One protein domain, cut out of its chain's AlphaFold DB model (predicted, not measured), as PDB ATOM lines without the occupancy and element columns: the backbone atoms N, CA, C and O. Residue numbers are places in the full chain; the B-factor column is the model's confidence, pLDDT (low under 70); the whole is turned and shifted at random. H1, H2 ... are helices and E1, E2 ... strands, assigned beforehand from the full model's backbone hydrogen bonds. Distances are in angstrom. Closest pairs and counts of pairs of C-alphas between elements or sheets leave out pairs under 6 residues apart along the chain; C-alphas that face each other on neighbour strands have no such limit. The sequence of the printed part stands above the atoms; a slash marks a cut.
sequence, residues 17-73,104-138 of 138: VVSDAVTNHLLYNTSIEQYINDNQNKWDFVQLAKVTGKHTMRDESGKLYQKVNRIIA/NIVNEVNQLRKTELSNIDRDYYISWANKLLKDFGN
ATOM      1  N   VAL A  17     215.509 225.552 204.825       92.69
ATOM      2  CA  VAL A  17     216.796 224.955 204.445       92.69
ATOM      3  C   VAL A  17     216.700 224.123 203.158       92.69
ATOM      4  O   VAL A  17     217.637 224.120 202.368       92.69
ATOM      5  N   VAL A  18     215.563 223.460 202.909       91.38
ATOM      6  CA  VAL A  18     215.342 222.637 201.709       91.38
ATOM      7  C   VAL A  18     215.112 223.526 200.492       91.38
ATOM      8  O   VAL A  18     215.753 223.325 199.462       91.38
ATOM      9  N   SER A  19     214.230 224.525 200.605       90.75
ATOM     10  CA  SER A  19     213.957 225.454 199.502       90.75
ATOM     11  C   SER A  19     215.196 226.260 199.124       90.75
ATOM     12  O   SER A  19     215.490 226.412 197.938       90.75
ATOM     13  N   ASP A  20     215.945 226.736 200.120       93.75
ATOM     14  CA  ASP A  20     217.144 227.531 199.888       93.75
ATOM     15  C   ASP A  20     218.253 226.670 199.271       93.75
ATOM     16  O   ASP A  20     218.900 227.122 198.330       93.75
ATOM     17  N   ALA A  21     218.440 225.423 199.724       95.62
ATOM     18  CA  ALA A  21     219.431 224.516 199.141       95.62
ATOM     19  C   ALA A  21     219.158 224.255 197.653       95.62
ATOM     20  O   ALA A  21     220.064 224.380 196.830       95.62
ATOM     21  N   VAL A  22     217.906 223.950 197.290       94.19
ATOM     22  CA  VAL A  22     217.517 223.722 195.889       94.19
ATOM     23  C   VAL A  22     217.672 224.996 195.059       94.19
ATOM     24  O   VAL A  22     218.235 224.954 193.970       94.19
ATOM     25  N   THR A  23     217.240 226.145 195.585       93.44
ATOM     26  CA  THR A  23     217.351 227.433 194.881       93.44
ATOM     27  C   THR A  23     218.812 227.808 194.627       93.44
ATOM     28  O   THR A  23     219.170 228.174 193.511       93.44
ATOM     29  N   ASN A  24     219.680 227.677 195.635       95.12
ATOM     30  CA  ASN A  24     221.107 227.975 195.493       95.12
ATOM     31  C   ASN A  24     221.814 226.982 194.565       95.12
ATOM     32  O   ASN A  24     222.732 227.366 193.841       95.12
ATOM     33  N   HIS A  25     221.378 225.722 194.545       95.81
ATOM     34  CA  HIS A  25     221.871 224.759 193.571       95.81
ATOM     35  C   HIS A  25     221.508 225.172 192.139       95.81
ATOM     36  O   HIS A  25     222.385 225.250 191.287       95.81
ATOM     37  N   LEU A  26     220.245 225.522 191.885       93.94
ATOM     38  CA  LEU A  26     219.777 225.912 190.551       93.94
ATOM     39  C   LEU A  26     220.395 227.224 190.046       93.94
ATOM     40  O   LEU A  26     220.701 227.336 188.862       93.94
ATOM     41  N   LEU A  27     220.571 228.220 190.919       94.81
ATOM     42  CA  LEU A  27     221.062 229.547 190.523       94.81
ATOM     43  C   LEU A  27     222.588 229.654 190.504       94.81
ATOM     44  O   LEU A  27     223.139 230.394 189.689       94.81
ATOM     45  N   TYR A  28     223.269 228.954 191.413       95.31
ATOM     46  CA  TYR A  28     224.698 229.154 191.676       95.31
ATOM     47  C   TYR A  28     225.508 227.857 191.660       95.31
ATOM     48  O   TYR A  28     226.688 227.879 192.002       95.31
ATOM     49  N   ASN A  29     224.896 226.723 191.306       94.25
ATOM     50  CA  ASN A  29     225.522 225.397 191.331       94.25
ATOM     51  C   ASN A  29     226.148 225.041 192.696       94.25
ATOM     52  O   ASN A  29     227.119 224.290 192.782       94.25
ATOM     53  N   THR A  30     225.608 225.598 193.786       95.50
ATOM     54  CA  THR A  30     226.057 225.258 195.142       95.50
ATOM     55  C   THR A  30     225.643 223.826 195.467       95.50
ATOM     56  O   THR A  30     224.519 223.418 195.171       95.50
ATOM     57  N   SER A  31     226.529 223.040 196.084       97.00
ATOM     58  CA  SER A  31     226.183 221.681 196.515       97.00
ATOM     59  C   SER A  31     225.070 221.718 197.568       97.00
ATOM     60  O   SER A  31     225.198 222.399 198.588       97.00
ATOM     61  N   ILE A  32     223.992 220.956 197.339       96.75
ATOM     62  CA  ILE A  32     222.883 220.795 198.295       96.75
ATOM     63  C   ILE A  32     223.403 220.272 199.635       96.75
ATOM     64  O   ILE A  32     223.028 220.785 200.688       96.75
ATOM     65  N   GLU A  33     224.278 219.268 199.596       97.69
ATOM     66  CA  GLU A  33     224.868 218.671 200.792       97.69
ATOM     67  C   GLU A  33     225.677 219.701 201.581       97.69
ATOM     68  O   GLU A  33     225.470 219.852 202.785       97.69
ATOM     69  N   GLN A  34     226.536 220.462 200.897       96.69
ATOM     70  CA  GLN A  34     227.341 221.500 201.535       96.69
ATOM     71  C   GLN A  34     226.453 222.581 202.164       96.69
ATOM     72  O   GLN A  34     226.597 222.880 203.346       96.69
ATOM     73  N   TYR A  35     225.487 223.113 201.409       97.00
ATOM     74  CA  TYR A  35     224.577 224.148 201.902       97.00
ATOM     75  C   TYR A  35     223.842 223.700 203.170       97.00
ATOM     76  O   TYR A  35     223.761 224.434 204.159       97.00
ATOM     77  N   ILE A  36     223.307 222.475 203.152       96.31
ATOM     78  CA  ILE A  36     222.550 221.943 204.280       96.31
ATOM     79  C   ILE A  36     223.468 221.661 205.462       96.31
ATOM     80  O   ILE A  36     223.046 221.951 206.575       96.31
ATOM     81  N   ASN A  37     224.683 221.140 205.271       95.69
ATOM     82  CA  ASN A  37     225.635 220.842 206.352       95.69
ATOM     83  C   ASN A  37     226.233 222.092 207.011       95.69
ATOM     84  O   ASN A  37     226.429 222.104 208.229       95.69
ATOM     85  N   ASP A  38     226.415 223.164 206.247       95.25
ATOM     86  CA  ASP A  38     226.972 224.416 206.760       95.25
ATOM     87  C   ASP A  38     225.924 225.261 207.500       95.25
ATOM     88  O   ASP A  38     226.280 226.100 208.333       95.25
ATOM     89  N   ASN A  39     224.623 225.019 207.286       93.19
ATOM     90  CA  ASN A  39     223.563 225.792 207.934       93.19
ATOM     91  C   ASN A  39     223.579 225.609 209.471       93.19
ATOM     92  O   ASN A  39     223.424 224.500 209.996       93.19
ATOM     93  N   GLN A  40     223.756 226.722 210.191       90.94
ATOM     94  CA  GLN A  40     223.795 226.790 211.660       90.94
ATOM     95  C   GLN A  40     222.497 227.330 212.284       90.94
ATOM     96  O   GLN A  40     222.393 227.457 213.504       90.94
ATOM     97  N   ASN A  41     221.489 227.672 211.486       88.38
ATOM     98  CA  ASN A  41     220.230 228.210 211.974       88.38
ATOM     99  C   ASN A  41     219.176 227.103 212.118       88.38
ATOM    100  O   ASN A  41     218.512 226.717 211.159       88.38
ATOM    101  N   LYS A  42     218.945 226.644 213.354       83.50
ATOM    102  CA  LYS A  42     217.942 225.607 213.686       83.50
ATOM    103  C   LYS A  42     216.545 225.910 213.139       83.50
ATOM    104  O   LYS A  42     215.799 224.985 212.838       83.50
ATOM    105  N   TRP A  43     216.181 227.188 213.029       82.94
ATOM    106  CA  TRP A  43     214.867 227.595 212.535       82.94
ATOM    107  C   TRP A  43     214.664 227.286 211.053       82.94
ATOM    108  O   TRP A  43     213.531 227.028 210.660       82.94
ATOM    109  N   ASP A  44     215.732 227.242 210.252       88.06
ATOM    110  CA  ASP A  44     215.623 226.924 208.824       88.06
ATOM    111  C   ASP A  44     215.227 225.451 208.592       88.06
ATOM    112  O   ASP A  44     214.662 225.114 207.553       88.06
ATOM    113  N   PHE A  45     215.455 224.579 209.579       85.56
ATOM    114  CA  PHE A  45     215.087 223.158 209.545       85.56
ATOM    115  C   PHE A  45     213.637 222.894 209.978       85.56
ATOM    116  O   PHE A  45     213.146 221.768 209.871       85.56
ATOM    117  N   VAL A  46     212.932 223.908 210.486       79.88
ATOM    118  CA  VAL A  46     211.580 223.741 211.019       79.88
ATOM    119  C   VAL A  46     210.559 223.654 209.888       79.88
ATOM    120  O   VAL A  46     210.403 224.577 209.094       79.88
ATOM    121  N   GLN A  47     209.789 222.571 209.884       77.62
ATOM    122  CA  GLN A  47     208.573 222.418 209.095       77.62
ATOM    123  C   GLN A  47     207.362 222.871 209.918       77.62
ATOM    124  O   GLN A  47     207.228 222.500 211.087       77.62
ATOM    125  N   LEU A  48     206.435 223.624 209.318       71.88
ATOM    126  CA  LEU A  48     205.135 223.873 209.951       71.88
ATOM    127  C   LEU A  48     204.111 222.863 209.441       71.88
ATOM    128  O   LEU A  48     203.905 222.718 208.235       71.88
ATOM    129  N   ALA A  49     203.436 222.201 210.375       65.75
ATOM    130  CA  ALA A  49     202.324 221.310 210.097       65.75
ATOM    131  C   ALA A  49     201.043 221.856 210.724       65.75
ATOM    132  O   ALA A  49     200.996 222.210 211.905       65.75
ATOM    133  N   LYS A  50     199.972 221.905 209.935       59.53
ATOM    134  CA  LYS A  50     198.648 222.292 210.422       59.53
ATOM    135  C   LYS A  50     198.150 221.280 211.455       59.53
ATOM    136  O   LYS A  50     198.192 220.074 211.220       59.53
ATOM    137  N   VAL A  51     197.609 221.771 212.568       57.53
ATOM    138  CA  VAL A  51     196.853 220.928 213.501       57.53
ATOM    139  C   VAL A  51     195.442 220.736 212.942       57.53
ATOM    140  O   VAL A  51     194.742 221.708 212.659       57.53
ATOM    141  N   THR A  52     195.018 219.488 212.758       50.69
ATOM    142  CA  THR A  52     193.653 219.151 212.331       50.69
ATOM    143  C   THR A  52     192.648 219.462 213.448       50.69
ATOM    144  O   THR A  52     192.852 219.026 214.578       50.69
ATOM    145  N   GLY A  53     191.565 220.190 213.146       53.53
ATOM    146  CA  GLY A  53     190.507 220.572 214.102       53.53
ATOM    147  C   GLY A  53     190.318 222.092 214.266       53.53
ATOM    148  O   GLY A  53     191.067 222.885 213.695       53.53
ATOM    149  N   LYS A  54     189.309 222.514 215.050       52.09
ATOM    150  CA  LYS A  54     189.032 223.933 215.382       52.09
ATOM    151  C   LYS A  54     189.985 224.446 216.473       52.09
ATOM    152  O   LYS A  54     189.560 224.787 217.571       52.09
ATOM    153  N   HIS A  55     191.283 224.475 216.187       62.09
ATOM    154  CA  HIS A  55     192.292 224.941 217.139       62.09
ATOM    155  C   HIS A  55     192.853 226.294 216.702       62.09
ATOM    156  O   HIS A  55     193.780 226.364 215.896       62.09
ATOM    157  N   THR A  56     192.281 227.368 217.244       57.62
ATOM    158  CA  THR A  56     192.768 228.744 217.076       57.62
ATOM    159  C   THR A  56     193.409 229.249 218.367       57.62
ATOM    160  O   THR A  56     192.904 228.967 219.450       57.62
ATOM    161  N   MET A  57     194.491 230.018 218.267       54.78
ATOM    162  CA  MET A  57     195.112 230.751 219.379       54.78
ATOM    163  C   MET A  57     194.849 232.250 219.215       54.78
ATOM    164  O   MET A  57     194.633 232.699 218.092       54.78
ATOM    165  N   ARG A  58     194.864 233.023 220.307       49.31
ATOM    166  CA  ARG A  58     194.823 234.494 220.262       49.31
ATOM    167  C   ARG A  58     196.157 235.072 220.716       49.31
ATOM    168  O   ARG A  58     196.762 234.510 221.625       49.31
ATOM    169  N   ASP A  59     196.602 236.154 220.086       45.84
ATOM    170  CA  ASP A  59     197.704 236.965 220.617       45.84
ATOM    171  C   ASP A  59     197.214 237.975 221.669       45.84
ATOM    172  O   ASP A  59     196.018 238.066 221.958       45.84
ATOM    173  N   GLU A  60     198.148 238.743 222.231       44.31
ATOM    174  CA  GLU A  60     197.887 239.795 223.225       44.31
ATOM    175  C   GLU A  60     196.970 240.913 222.696       44.31
ATOM    176  O   GLU A  60     196.300 241.579 223.479       44.31
ATOM    177  N   SER A  61     196.877 241.081 221.371       52.28
ATOM    178  CA  SER A  61     195.959 242.019 220.710       52.28
ATOM    179  C   SER A  61     194.572 241.419 220.425       52.28
ATOM    180  O   SER A  61     193.695 242.089 219.880       52.28
ATOM    181  N   GLY A  62     194.348 240.149 220.781       50.72
ATOM    182  CA  GLY A  62     193.092 239.431 220.573       50.72
ATOM    183  C   GLY A  62     192.916 238.832 219.172       50.72
ATOM    184  O   GLY A  62     191.868 238.225 218.902       50.72
ATOM    185  N   LYS A  63     193.922 238.951 218.295       54.81
ATOM    186  CA  LYS A  63     193.888 238.440 216.920       54.81
ATOM    187  C   LYS A  63     194.007 236.919 216.908       54.81
ATOM    188  O   LYS A  63     194.824 236.347 217.620       54.81
ATOM    189  N   LEU A  64     193.166 236.262 216.107       49.91
ATOM    190  CA  LEU A  64     193.087 234.803 216.010       49.91
ATOM    191  C   LEU A  64     194.077 234.241 214.981       49.91
ATOM    192  O   LEU A  64     194.158 234.728 213.857       49.91
ATOM    193  N   TYR A  65     194.747 233.150 215.345       52.41
ATOM    194  CA  TYR A  65     195.685 232.414 214.500       52.41
ATOM    195  C   TYR A  65     195.372 230.925 214.515       52.41
ATOM    196  O   TYR A  65     194.991 230.371 215.545       52.41
ATOM    197  N   GLN A  66     195.583 230.246 213.389       58.44
ATOM    198  CA  GLN A  66     195.534 228.787 213.339       58.44
ATOM    199  C   GLN A  66     196.683 228.203 214.173       58.44
ATOM    200  O   GLN A  66     197.839 228.597 214.015       58.44
ATOM    201  N   LYS A  67     196.387 227.221 215.031       63.84
ATOM    202  CA  LYS A  67     197.433 226.467 215.725       63.84
ATOM    203  C   LYS A  67     198.198 225.608 214.714       63.84
ATOM    204  O   LYS A  67     197.594 224.833 213.965       63.84
ATOM    205  N   VAL A  68     199.521 225.741 214.721       63.72
ATOM    206  CA  VAL A  68     200.459 224.940 213.926       63.72
ATOM    207  C   VAL A  68     201.409 224.194 214.856       63.72
ATOM    208  O   VAL A  68     201.830 224.732 215.880       63.72
ATOM    209  N   ASN A  69     201.750 222.965 214.486       66.94
ATOM    210  CA  ASN A  69     202.875 222.246 215.059       66.94
ATOM    211  C   ASN A  69     204.139 222.669 214.309       66.94
ATOM    212  O   ASN A  69     204.125 222.794 213.084       66.94
ATOM    213  N   ARG A  70     205.234 222.866 215.039       71.19
ATOM    214  CA  ARG A  70     206.570 222.992 214.448       71.19
ATOM    215  C   ARG A  70     207.245 221.638 214.562       71.19
ATOM    216  O   ARG A  70     207.200 221.029 215.628       71.19
ATOM    217  N   ILE A  71     207.825 221.161 213.476       74.31
ATOM    218  CA  ILE A  71     208.411 219.829 213.380       74.31
ATOM    219  C   ILE A  71     209.848 219.984 212.914       74.31
ATOM    220  O   ILE A  71     210.121 220.739 211.985       74.31
ATOM    221  N   ILE A  72     210.755 219.266 213.560       78.12
ATOM    222  CA  ILE A  72     212.150 219.156 213.144       78.12
ATOM    223  C   ILE A  72     212.532 217.677 213.117       78.12
ATOM    224  O   ILE A  72     212.210 216.937 214.051       78.12
ATOM    225  N   ALA A  73     213.165 217.233 212.032       80.06
ATOM    226  CA  ALA A  73     213.682 215.875 211.917       80.06
ATOM    227  C   ALA A  73     214.995 215.769 212.699       80.06
ATOM    228  O   ALA A  73     215.877 216.627 212.579       80.06
ATOM    229  N   ASN A 104     211.130 215.534 216.338       57.91
ATOM    230  CA  ASN A 104     210.783 216.300 217.524       57.91
ATOM    231  C   ASN A 104     209.665 217.285 217.176       57.91
ATOM    232  O   ASN A 104     209.782 218.101 216.260       57.91
ATOM    233  N   ILE A 105     208.555 217.190 217.913       56.94
ATOM    234  CA  ILE A 105     207.473 218.171 217.852       56.94
ATOM    235  C   ILE A 105     207.824 219.300 218.803       56.94
ATOM    236  O   ILE A 105     207.915 219.111 220.011       56.94
ATOM    237  N   VAL A 106     207.973 220.489 218.246       56.81
ATOM    238  CA  VAL A 106     208.457 221.674 218.935       56.81
ATOM    239  C   VAL A 106     207.301 222.652 219.106       56.81
ATOM    240  O   VAL A 106     207.234 223.718 218.498       56.81
ATOM    241  N   ASN A 107     206.314 222.268 219.914       50.19
ATOM    242  CA  ASN A 107     205.123 223.104 220.109       50.19
ATOM    243  C   ASN A 107     205.426 224.392 220.886       50.19
ATOM    244  O   ASN A 107     204.727 225.390 220.719       50.19
ATOM    245  N   GLU A 108     206.507 224.398 221.665       52.72
ATOM    246  CA  GLU A 108     207.006 225.562 222.392       52.72
ATOM    247  C   GLU A 108     208.365 225.995 221.835       52.72
ATOM    248  O   GLU A 108     209.267 225.174 221.670       52.72
ATOM    249  N   VAL A 109     208.556 227.302 221.624       55.34
ATOM    250  CA  VAL A 109     209.843 227.905 221.214       55.34
ATOM    251  C   VAL A 109     210.999 227.444 222.116       55.34
ATOM    252  O   VAL A 109     212.121 227.233 221.656       55.34
ATOM    253  N   ASN A 110     210.708 227.219 223.398       52.69
ATOM    254  CA  ASN A 110     211.669 226.758 224.394       52.69
ATOM    255  C   ASN A 110     212.165 225.327 224.158       52.69
ATOM    256  O   ASN A 110     213.276 225.004 224.569       52.69
ATOM    257  N   GLN A 111     211.391 224.477 223.483       58.66
ATOM    258  CA  GLN A 111     211.847 223.139 223.114       58.66
ATOM    259  C   GLN A 111     212.835 223.196 221.941       58.66
ATOM    260  O   GLN A 111     213.828 222.477 221.984       58.66
ATOM    261  N   LEU A 112     212.671 224.124 220.981       63.97
ATOM    262  CA  LEU A 112     213.649 224.292 219.891       63.97
ATOM    263  C   LEU A 112     215.004 224.748 220.423       63.97
ATOM    264  O   LEU A 112     216.052 224.323 219.946       63.97
ATOM    265  N   ARG A 113     214.977 225.626 221.432       65.19
ATOM    266  CA  ARG A 113     216.193 226.111 222.093       65.19
ATOM    267  C   ARG A 113     217.000 224.961 222.704       65.19
ATOM    268  O   ARG A 113     218.223 225.027 222.687       65.19
ATOM    269  N   LYS A 114     216.321 223.916 223.192       69.44
ATOM    270  CA  LYS A 114     216.936 222.723 223.794       69.44
ATOM    271  C   LYS A 114     217.421 221.696 222.767       69.44
ATOM    272  O   LYS A 114     218.263 220.876 223.104       69.44
ATOM    273  N   THR A 115     216.917 221.722 221.534       71.69
ATOM    274  CA  THR A 115     217.390 220.824 220.472       71.69
ATOM    275  C   THR A 115     218.799 221.222 220.052       71.69
ATOM    276  O   THR A 115     219.005 222.330 219.562       71.69
ATOM    277  N   GLU A 116     219.786 220.348 220.222       80.69
ATOM    278  CA  GLU A 116     221.143 220.584 219.719       80.69
ATOM    279  C   GLU A 116     221.199 220.475 218.189       80.69
ATOM    280  O   GLU A 116     220.514 219.649 217.589       80.69
ATOM    281  N   LEU A 117     222.031 221.302 217.548       82.12
ATOM    282  CA  LEU A 117     222.204 221.300 216.085       82.12
ATOM    283  C   LEU A 117     222.763 219.971 215.565       82.12
ATOM    284  O   LEU A 117     222.377 219.514 214.495       82.12
ATOM    285  N   SER A 118     223.641 219.344 216.346       84.50
ATOM    286  CA  SER A 118     224.225 218.017 216.104       84.50
ATOM    287  C   SER A 118     223.177 216.908 215.974       84.50
ATOM    288  O   SER A 118     223.409 215.921 215.265       84.50
ATOM    289  N   ASN A 119     222.030 217.088 216.637       83.31
ATOM    290  CA  ASN A 119     220.934 216.126 216.680       83.31
ATOM    291  C   ASN A 119     219.949 216.289 215.523       83.31
ATOM    292  O   ASN A 119     219.074 215.441 215.377       83.31
ATOM    293  N   ILE A 120     220.071 217.332 214.697       86.25
ATOM    294  CA  ILE A 120     219.273 217.471 213.476       86.25
ATOM    295  C   ILE A 120     219.684 216.371 212.490       86.25
ATOM    296  O   ILE A 120     220.874 216.140 212.254       86.25
ATOM    297  N   ASP A 121     218.696 215.682 211.923       87.94
ATOM    298  CA  ASP A 121     218.909 214.675 210.883       87.94
ATOM    299  C   ASP A 121     219.127 215.380 209.542       87.94
ATOM    300  O   ASP A 121     218.181 215.653 208.810       87.94
ATOM    301  N   ARG A 122     220.374 215.765 209.249       91.00
ATOM    302  CA  ARG A 122     220.704 216.491 208.014       91.00
ATOM    303  C   ARG A 122     220.491 215.636 206.763       91.00
ATOM    304  O   ARG A 122     220.035 216.175 205.754       91.00
ATOM    305  N   ASP A 123     220.723 214.328 206.852       90.12
ATOM    306  CA  ASP A 123     220.559 213.387 205.738       90.12
ATOM    307  C   ASP A 123     219.108 213.356 205.247       90.12
ATOM    308  O   ASP A 123     218.856 213.330 204.039       90.12
ATOM    309  N   TYR A 124     218.141 213.463 206.165       87.81
ATOM    310  CA  TYR A 124     216.731 213.642 205.817       87.81
ATOM    311  C   TYR A 124     216.493 214.863 204.914       87.81
ATOM    312  O   TYR A 124     215.864 214.746 203.860       87.81
ATOM    313  N   TYR A 125     217.007 216.035 205.299       89.94
ATOM    314  CA  TYR A 125     216.806 217.269 204.535       89.94
ATOM    315  C   TYR A 125     217.566 217.250 203.204       89.94
ATOM    316  O   TYR A 125     217.041 217.738 202.205       89.94
ATOM    317  N   ILE A 126     218.758 216.642 203.164       93.69
ATOM    318  CA  ILE A 126     219.535 216.433 201.931       93.69
ATOM    319  C   ILE A 126     218.767 215.533 200.964       93.69
ATOM    320  O   ILE A 126     218.625 215.862 199.784       93.69
ATOM    321  N   SER A 127     218.229 214.414 201.451       89.19
ATOM    322  CA  SER A 127     217.414 213.497 200.652       89.19
ATOM    323  C   SER A 127     216.164 214.191 200.103       89.19
ATOM    324  O   SER A 127     215.868 214.091 198.910       89.19
ATOM    325  N   TRP A 128     215.474 214.976 200.937       88.56
ATOM    326  CA  TRP A 128     214.314 215.758 200.514       88.56
ATOM    327  C   TRP A 128     214.684 216.786 199.436       88.56
ATOM    328  O   TRP A 128     214.051 216.812 198.382       88.56
ATOM    329  N   ALA A 129     215.725 217.592 199.647       92.38
ATOM    330  CA  ALA A 129     216.164 218.595 198.677       92.38
ATOM    331  C   ALA A 129     216.548 217.969 197.325       92.38
ATOM    332  O   ALA A 129     216.105 218.444 196.282       92.38
ATOM    333  N   ASN A 130     217.284 216.856 197.334       92.75
ATOM    334  CA  ASN A 130     217.630 216.133 196.110       92.75
ATOM    335  C   ASN A 130     216.405 215.554 195.395       92.75
ATOM    336  O   ASN A 130     216.348 215.569 194.167       92.75
ATOM    337  N   LYS A 131     215.417 215.044 196.142       89.62
ATOM    338  CA  LYS A 131     214.154 214.590 195.552       89.62
ATOM    339  C   LYS A 131     213.419 215.749 194.879       89.62
ATOM    340  O   LYS A 131     213.030 215.620 193.727       89.62
ATOM    341  N   LEU A 132     213.302 216.883 195.569       88.62
ATOM    342  CA  LEU A 132     212.643 218.071 195.032       88.62
ATOM    343  C   LEU A 132     213.345 218.575 193.762       88.62
ATOM    344  O   LEU A 132     212.677 218.855 192.776       88.62
ATOM    345  N   LEU A 133     214.680 218.634 193.758       90.00
ATOM    346  CA  LEU A 133     215.459 219.021 192.579       90.00
ATOM    347  C   LEU A 133     215.192 218.100 191.376       90.00
ATOM    348  O   LEU A 133     215.010 218.590 190.265       90.00
ATOM    349  N   LYS A 134     215.140 216.778 191.593       89.44
ATOM    350  CA  LYS A 134     214.807 215.807 190.537       89.44
ATOM    351  C   LYS A 134     213.394 216.011 189.997       89.44
ATOM    352  O   LYS A 134     213.202 215.941 188.789       89.44
ATOM    353  N   ASP A 135     212.434 216.286 190.876       83.94
ATOM    354  CA  ASP A 135     211.039 216.528 190.496       83.94
ATOM    355  C   ASP A 135     210.869 217.845 189.701       83.94
ATOM    356  O   ASP A 135     209.920 217.958 188.936       83.94
ATOM    357  N   PHE A 136     211.778 218.820 189.845       77.00
ATOM    358  CA  PHE A 136     211.798 220.065 189.053       77.00
ATOM    359  C   PHE A 136     212.418 219.917 187.653       77.00
ATOM    360  O   PHE A 136     212.130 220.730 186.778       77.00
ATOM    361  N   GLY A 137     213.333 218.960 187.471       64.25
ATOM    362  CA  GLY A 137     214.056 218.741 186.211       64.25
ATOM    363  C   GLY A 137     213.392 217.743 185.255       64.25
ATOM    364  O   GLY A 137     213.915 217.543 184.158       64.25
ATOM    365  N   ASN A 138     212.289 217.120 185.678       50.06
ATOM    366  CA  ASN A 138     211.393 216.295 184.858       50.06
ATOM    367  C   ASN A 138     210.183 217.109 184.391       50.06
ATOM    368  O   ASN A 138     209.602 216.724 183.352       50.06
TER     369      ASN A 138
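What this domain is: This is residues 17 to 73 and 104 to 138 of the 138 residues of an uncharacterized protein of Staphylococcus sp. B2-b (UniProt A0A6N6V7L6). A two-stranded ribbon, E1 beside E4 and then the hairpin of E2 and E3, reaches away from a helical head in which H1, H2 and H5 pack together. Short H3 links head to ribbon, and H4 touches no helix. The 92 printed residues include five named helices and four strands, in the order H1 H2 H3 E1 E2 E3 E4 H4 H5; both two-stranded sheets, E1 - E4 and E2 - E3, are antiparallel. The class is mixed; the whole is loose, with a radius of gyration of the C-alphas of 15.9 A and spans of 46 by 31 by 22 A.

Where its parts are: E4, residues 68 to 73, is 16.2 A long from first to last C-alpha; E1 is residues 47 to 50, E2 56 to 58, E3 64 to 66. H1, residues 17 to 28, begins at C-alpha 17 (216.796, 224.955, 204.445) and is 15.6 A long. H2 is residues 32 to 38, H3 42 to 45, H4 109 to 114. H5, residues 122 to 137, is 22.9 A long and ends at C-alpha 137 (214.056, 218.741, 186.211).

How they stand to each other: Between E1 and E4, N 49 and O 69 are 2.9 A apart, within hydrogen-bond range; between E2 and E3, N 57 and O 65 are, at 2.8 A. E3 runs on into E4 at 38 degrees. H1, the hub, touches H5 with residues 17 to 22 alone, the same way at a steep tilt of 49 degrees; C-alphas 18 and 129 are closest, 5.1 A. H1 touches H2 at a steep tilt of 60 degrees, opposite ways, C-alphas 21 and 32 closest at 5.1 A. Every O i to N i+4 pair is within range in H1, H2 and H5, and 1 of 2 in H4; H3 is too short for one.

The domain as a whole: Residues 74 to 103 are not printed; C-alphas 73 and 104 are 6.3 A apart across the cut. Of the links printed whole, none is long. pLDDT is under 70 at residues 49 to 69, 104 to 114 and 137 to 138.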